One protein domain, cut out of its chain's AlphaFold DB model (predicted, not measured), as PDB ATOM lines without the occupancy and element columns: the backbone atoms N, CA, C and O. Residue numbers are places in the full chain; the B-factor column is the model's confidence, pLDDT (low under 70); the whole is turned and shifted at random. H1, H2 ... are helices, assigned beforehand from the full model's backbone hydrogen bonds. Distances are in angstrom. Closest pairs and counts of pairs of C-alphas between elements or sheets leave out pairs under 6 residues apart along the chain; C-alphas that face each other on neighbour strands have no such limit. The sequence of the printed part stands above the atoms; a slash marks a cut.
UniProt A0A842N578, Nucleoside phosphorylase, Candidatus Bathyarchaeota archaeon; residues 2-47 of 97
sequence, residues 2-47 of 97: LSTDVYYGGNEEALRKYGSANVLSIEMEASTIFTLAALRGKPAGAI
ATOM      1  N   LEU A   2     -44.283  -1.361  42.749       95.44
ATOM      2  CA  LEU A   2     -43.582  -0.106  43.000       95.44
ATOM      3  C   LEU A   2     -42.160  -0.437  43.450       95.44
ATOM      4  O   LEU A   2     -42.012  -1.057  44.498       95.44
ATOM      5  N   SER A   3     -41.154   0.017  42.704       96.69
ATOM      6  CA  SER A   3     -39.768   0.016  43.184       96.69
ATOM      7  C   SER A   3     -39.497   1.314  43.937       96.69
ATOM      8  O   SER A   3     -39.771   2.393  43.402       96.69
ATOM      9  N   THR A   4     -38.982   1.243  45.160       94.00
ATOM     10  CA  THR A   4     -38.652   2.432  45.951       94.00
ATOM     11  C   THR A   4     -37.376   2.251  46.760       94.00
ATOM     12  O   THR A   4     -37.188   1.235  47.409       94.00
ATOM     13  N   ASP A   5     -36.535   3.284  46.791       93.62
ATOM     14  CA  ASP A   5     -35.330   3.308  47.634       93.62
ATOM     15  C   ASP A   5     -35.660   3.475  49.133       93.62
ATOM     16  O   ASP A   5     -34.791   3.334  49.995       93.62
ATOM     17  N   VAL A   6     -36.912   3.813  49.466       90.12
ATOM     18  CA  VAL A   6     -37.351   4.104  50.836       90.12
ATOM     19  C   VAL A   6     -37.894   2.837  51.488       90.12
ATOM     20  O   VAL A   6     -39.080   2.528  51.382       90.12
ATOM     21  N   TYR A   7     -37.021   2.125  52.198       86.88
ATOM     22  CA  TYR A   7     -37.414   0.954  52.984       86.88
ATOM     23  C   TYR A   7     -38.074   1.341  54.323       86.88
ATOM     24  O   TYR A   7     -39.162   0.874  54.654       86.88
ATOM     25  N   TYR A   8     -37.439   2.239  55.088       85.25
ATOM     26  CA  TYR A   8     -37.941   2.732  56.378       85.25
ATOM     27  C   TYR A   8     -38.662   4.077  56.247       85.25
ATOM     28  O   TYR A   8     -38.376   4.861  55.347       85.25
ATOM     29  N   GLY A   9     -39.544   4.391  57.202       75.00
ATOM     30  CA  GLY A   9     -40.231   5.688  57.243       75.00
ATOM     31  C   GLY A   9     -41.420   5.766  56.285       75.00
ATOM     32  O   GLY A   9     -41.561   6.735  55.541       75.00
ATOM     33  N   GLY A  10     -42.258   4.724  56.296       71.94
ATOM     34  CA  GLY A  10     -43.405   4.583  55.403       71.94
ATOM     35  C   GLY A  10     -44.306   5.823  55.352       71.94
ATOM     36  O   GLY A  10     -44.594   6.456  56.364       71.94
ATOM     37  N   ASN A  11     -44.779   6.145  54.147       83.25
ATOM     38  CA  ASN A  11     -45.707   7.242  53.896       83.25
ATOM     39  C   ASN A  11     -47.099   6.671  53.574       83.25
ATOM     40  O   ASN A  11     -47.319   6.127  52.490       83.25
ATOM     41  N   GLU A  12     -48.053   6.803  54.500       87.12
ATOM     42  CA  GLU A  12     -49.418   6.295  54.308       87.12
ATOM     43  C   GLU A  12     -50.132   6.902  53.089       87.12
ATOM     44  O   GLU A  12     -50.951   6.234  52.455       87.12
ATOM     45  N   GLU A  13     -49.836   8.158  52.744       90.44
ATOM     46  CA  GLU A  13     -50.372   8.803  51.544       90.44
ATOM     47  C   GLU A  13     -49.856   8.105  50.285       90.44
ATOM     48  O   GLU A  13     -50.638   7.803  49.382       90.44
ATOM     49  N   ALA A  14     -48.564   7.764  50.252       89.62
ATOM     50  CA  ALA A  14     -47.980   7.003  49.153       89.62
ATOM     51  C   ALA A  14     -48.619   5.609  49.042       89.62
ATOM     52  O   ALA A  14     -49.025   5.215  47.949       89.62
ATOM     53  N   LEU A  15     -48.796   4.893  50.162       90.00
ATOM     54  CA  LEU A  15     -49.459   3.583  50.168       90.00
ATOM     55  C   LEU A  15     -50.895   3.662  49.635       90.00
ATOM     56  O   LEU A  15     -51.288   2.844  48.805       90.00
ATOM     57  N   ARG A  16     -51.673   4.671  50.054       92.00
ATOM     58  CA  ARG A  16     -53.037   4.888  49.549       92.00
ATOM     59  C   ARG A  16     -53.054   5.244  48.063       92.00
ATOM     60  O   ARG A  16     -53.873   4.698  47.329       92.00
ATOM     61  N   LYS A  17     -52.145   6.115  47.616       94.75
ATOM     62  CA  LYS A  17     -52.019   6.531  46.211       94.75
ATOM     63  C   LYS A  17     -51.682   5.359  45.291       94.75
ATOM     64  O   LYS A  17     -52.295   5.212  44.240       94.75
ATOM     65  N   TYR A  18     -50.709   4.530  45.660       94.38
ATOM     66  CA  TYR A  18     -50.316   3.391  44.829       94.38
ATOM     67  C   TYR A  18     -51.307   2.228  44.938       94.38
ATOM     68  O   TYR A  18     -51.583   1.569  43.935       94.38
ATOM     69  N   GLY A  19     -51.924   2.032  46.107       93.62
ATOM     70  CA  GLY A  19     -53.018   1.079  46.282       93.62
ATOM     71  C   GLY A  19     -54.233   1.408  45.407       93.62
ATOM     72  O   GLY A  19     -54.749   0.523  44.730       93.62
ATOM     73  N   SER A  20     -54.653   2.679  45.336       96.19
ATOM     74  CA  SER A  20     -55.754   3.103  44.452       96.19
ATOM     75  C   SER A  20     -55.407   3.018  42.961       96.19
ATOM     76  O   SER A  20     -56.303   2.915  42.126       96.19
ATOM     77  N   ALA A  21     -54.114   2.991  42.628       97.12
ATOM     78  CA  ALA A  21     -53.602   2.738  41.284       97.12
ATOM     79  C   ALA A  21     -53.420   1.237  40.957       97.12
ATOM     80  O   ALA A  21     -52.819   0.911  39.935       97.12
ATOM     81  N   ASN A  22     -53.931   0.322  41.794       96.44
ATOM     82  CA  ASN A  22     -53.812  -1.138  41.643       96.44
ATOM     83  C   ASN A  22     -52.366  -1.670  41.645       96.44
ATOM     84  O   ASN A  22     -52.071  -2.710  41.051       96.44
ATOM     85  N   VAL A  23     -51.443  -0.987  42.326       96.12
ATOM     86  CA  VAL A  23     -50.106  -1.539  42.565       96.12
ATOM     87  C   VAL A  23     -50.203  -2.673  43.590       96.12
ATOM     88  O   VAL A  23     -50.665  -2.468  44.707       96.12
ATOM     89  N   LEU A  24     -49.755  -3.871  43.203       95.00
ATOM     90  CA  LEU A  24     -49.918  -5.095  44.002       95.00
ATOM     91  C   LEU A  24     -48.865  -5.287  45.104       95.00
ATOM     92  O   LEU A  24     -49.152  -5.905  46.124       95.00
ATOM     93  N   SER A  25     -47.645  -4.803  44.883       94.75
ATOM     94  CA  SER A  25     -46.498  -5.028  45.766       94.75
ATOM     95  C   SER A  25     -45.490  -3.884  45.675       94.75
ATOM     96  O   SER A  25     -45.503  -3.102  44.714       94.75
ATOM     97  N   ILE A  26     -44.633  -3.810  46.692       94.25
ATOM     98  CA  ILE A  26     -43.542  -2.846  46.830       94.25
ATOM     99  C   ILE A  26     -42.246  -3.642  46.998       94.25
ATOM    100  O   ILE A  26     -42.218  -4.592  47.773       94.25
ATOM    101  N   GLU A  27     -41.217  -3.261  46.256       94.88
ATOM    102  CA  GLU A  27     -39.860  -3.822  46.276       94.88
ATOM    103  C   GLU A  27     -38.867  -2.710  45.886       94.88
ATOM    104  O   GLU A  27     -39.239  -1.535  45.970       94.88
ATOM    105  N   MET A  28     -37.618  -3.012  45.515       96.94
ATOM    106  CA  MET A  28     -36.593  -1.971  45.339       96.94
ATOM    107  C   MET A  28     -35.849  -2.010  43.988       96.94
ATOM    108  O   MET A  28     -35.229  -1.018  43.614       96.94
ATOM    109  N   GLU A  29     -35.936  -3.078  43.193       98.25
ATOM    110  CA  GLU A  29     -34.998  -3.327  42.088       98.25
ATOM    111  C   GLU A  29     -35.640  -3.418  40.694       98.25
ATOM    112  O   GLU A  29     -34.988  -3.094  39.695       98.25
ATOM    113  N   ALA A  30     -36.898  -3.847  40.580       98.38
ATOM    114  CA  ALA A  30     -37.498  -4.263  39.312       98.38
ATOM    115  C   ALA A  30     -37.488  -3.149  38.255       98.38
ATOM    116  O   ALA A  30     -37.092  -3.383  37.112       98.38
ATOM    117  N   SER A  31     -37.868  -1.923  38.625       98.31
ATOM    118  CA  SER A  31     -37.870  -0.785  37.695       98.31
ATOM    119  C   SER A  31     -36.470  -0.449  37.170       98.31
ATOM    120  O   SER A  31     -36.323  -0.146  35.982       98.31
ATOM    121  N   THR A  32     -35.436  -0.574  38.007       98.56
ATOM    122  CA  THR A  32     -34.037  -0.356  37.625       98.56
ATOM    123  C   THR A  32     -33.594  -1.415  36.624       98.56
ATOM    124  O   THR A  32     -33.083  -1.078  35.552       98.56
ATOM    125  N   ILE A  33     -33.852  -2.694  36.918       98.44
ATOM    126  CA  ILE A  33     -33.516  -3.807  36.022       98.44
ATOM    127  C   ILE A  33     -34.245  -3.672  34.683       98.44
ATOM    128  O   ILE A  33     -33.612  -3.777  33.631       98.44
ATOM    129  N   PHE A  34     -35.547  -3.380  34.692       98.62
ATOM    130  CA  PHE A  34     -36.335  -3.231  33.466       98.62
ATOM    131  C   PHE A  34     -35.870  -2.041  32.627       98.62
ATOM    132  O   PHE A  34     -35.759  -2.160  31.406       98.62
ATOM    133  N   THR A  35     -35.526  -0.921  33.265       98.62
ATOM    134  CA  THR A  35     -34.978   0.253  32.572       98.62
ATOM    135  C   THR A  35     -33.649  -0.079  31.900       98.62
ATOM    136  O   THR A  35     -33.464   0.203  30.715       98.62
ATOM    137  N   LEU A  36     -32.726  -0.729  32.617       98.69
ATOM    138  CA  LEU A  36     -31.434  -1.126  32.055       98.69
ATOM    139  C   LEU A  36     -31.587  -2.154  30.929       98.69
ATOM    140  O   LEU A  36     -30.921  -2.030  29.902       98.69
ATOM    141  N   ALA A  37     -32.472  -3.138  31.084       98.56
ATOM    142  CA  ALA A  37     -32.733  -4.140  30.057       98.56
ATOM    143  C   ALA A  37     -33.293  -3.497  28.780       98.56
ATOM    144  O   ALA A  37     -32.777  -3.757  27.693       98.56
ATOM    145  N   ALA A  38     -34.254  -2.574  28.913       98.56
ATOM    146  CA  ALA A  38     -34.805  -1.813  27.795       98.56
ATOM    147  C   ALA A  38     -33.725  -0.993  27.068       98.56
ATOM    148  O   ALA A  38     -33.615  -1.071  25.845       98.56
ATOM    149  N   LEU A  39     -32.862  -0.283  27.809       98.69
ATOM    150  CA  LEU A  39     -31.730   0.465  27.237       98.69
ATOM    151  C   LEU A  39     -30.721  -0.433  26.507       98.69
ATOM    152  O   LEU A  39     -30.015   0.027  25.611       98.69
ATOM    153  N   ARG A  40     -30.627  -1.709  26.890       98.38
ATOM    154  CA  ARG A  40     -29.718  -2.695  26.287       98.38
ATOM    155  C   ARG A  40     -30.394  -3.601  25.257       98.38
ATOM    156  O   ARG A  40     -29.734  -4.509  24.755       98.38
ATOM    157  N   GLY A  41     -31.674  -3.380  24.944       97.81
ATOM    158  CA  GLY A  41     -32.436  -4.241  24.037       97.81
ATOM    159  C   GLY A  41     -32.505  -5.696  24.515       97.81
ATOM    160  O   GLY A  41     -32.421  -6.615  23.703       97.81
ATOM    161  N   LYS A  42     -32.577  -5.915  25.832       97.69
ATOM    162  CA  LYS A  42     -32.673  -7.240  26.456       97.69
ATOM    163  C   LYS A  42     -34.069  -7.456  27.049       97.69
ATOM    164  O   LYS A  42     -34.632  -6.510  27.601       97.69
ATOM    165  N   PRO A  43     -34.630  -8.675  26.964       95.81
ATOM    166  CA  PRO A  43     -35.833  -9.015  27.710       95.81
ATOM    167  C   PRO A  43     -35.522  -9.064  29.211       95.81
ATOM    168  O   PRO A  43     -34.417  -9.432  29.614       95.81
ATOM    169  N   ALA A  44     -36.503  -8.705  30.034       97.50
ATOM    170  CA  ALA A  44     -36.442  -8.841  31.483       97.50
ATOM    171  C   ALA A  44     -37.837  -9.128  32.045       97.50
ATOM    172  O   ALA A  44     -38.848  -8.745  31.459       97.50
ATOM    173  N   GLY A  45     -37.871  -9.793  33.195       96.62
ATOM    174  CA  GLY A  45     -39.076 -10.094  33.955       96.62
ATOM    175  C   GLY A  45     -38.735 -10.223  35.436       96.62
ATOM    176  O   GLY A  45     -37.561 -10.298  35.795       96.62
ATOM    177  N   ALA A  46     -39.757 -10.211  36.286       97.69
ATOM    178  CA  ALA A  46     -39.601 -10.394  37.722       97.69
ATOM    179  C   ALA A  46     -40.745 -11.255  38.259       97.69
ATOM    180  O   ALA A  46     -41.899 -11.095  37.857       97.69
ATOM    181  N   ILE A  47     -40.399 -12.149  39.176       97.88
ATOM    182  CA  ILE A  47     -41.304 -12.879  40.059       97.88
ATOM    183  C   ILE A  47     -40.934 -12.474  41.490       97.88
ATOM    184  O   ILE A  47     -39.797 -12.063  41.717       97.88
TER     185      ILE A  47
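Overview. This is residues 2 to 47 of the 97 residues of the protein "Nucleoside phosphorylase" of Candidatus Bathyarchaeota archaeon (UniProt A0A842N578). H2, the longest helix, makes one end of an elongated, loose model, and the last residues, 40 to 47, fold back alongside it. H1 lies toward the other end, and between the helices the short stretches 2 to 3 and 26 to 27 pair in parallel. The printed part has 46 residues with two named helices, H1 then H2, and no named strand; the class is all helix, with under half of the residues in named elements. The radius of gyration of the C-alphas is 12.6 A, and the spans are 36 by 21 by 17 A.

Along the chain. H2, residues 30 to 39, is 14.2 A long and ends at C-alpha 39 (-31.730, 0.465, 27.237). H1, residues 12 to 20, is 12.1 A long and begins at C-alpha 12 (-49.418, 6.295, 54.308).

Arrangement. H2 and H1 are apart, with no C-alpha of the one within 8 A of the other. A short link of 9 residues joins them. In H1 and H2 every O i to N i+4 pair is within hydrogen-bond range. Residues 8 to 14, of which 12 to 14 belong to H1, stand free.

Size, cuts and confidence. The C-alphas of Glu 12 and Gly 41, the two farthest apart, are 36.3 A apart. The printed part has no cut. Its mean pLDDT is 94.1, and no printed residue is under 70.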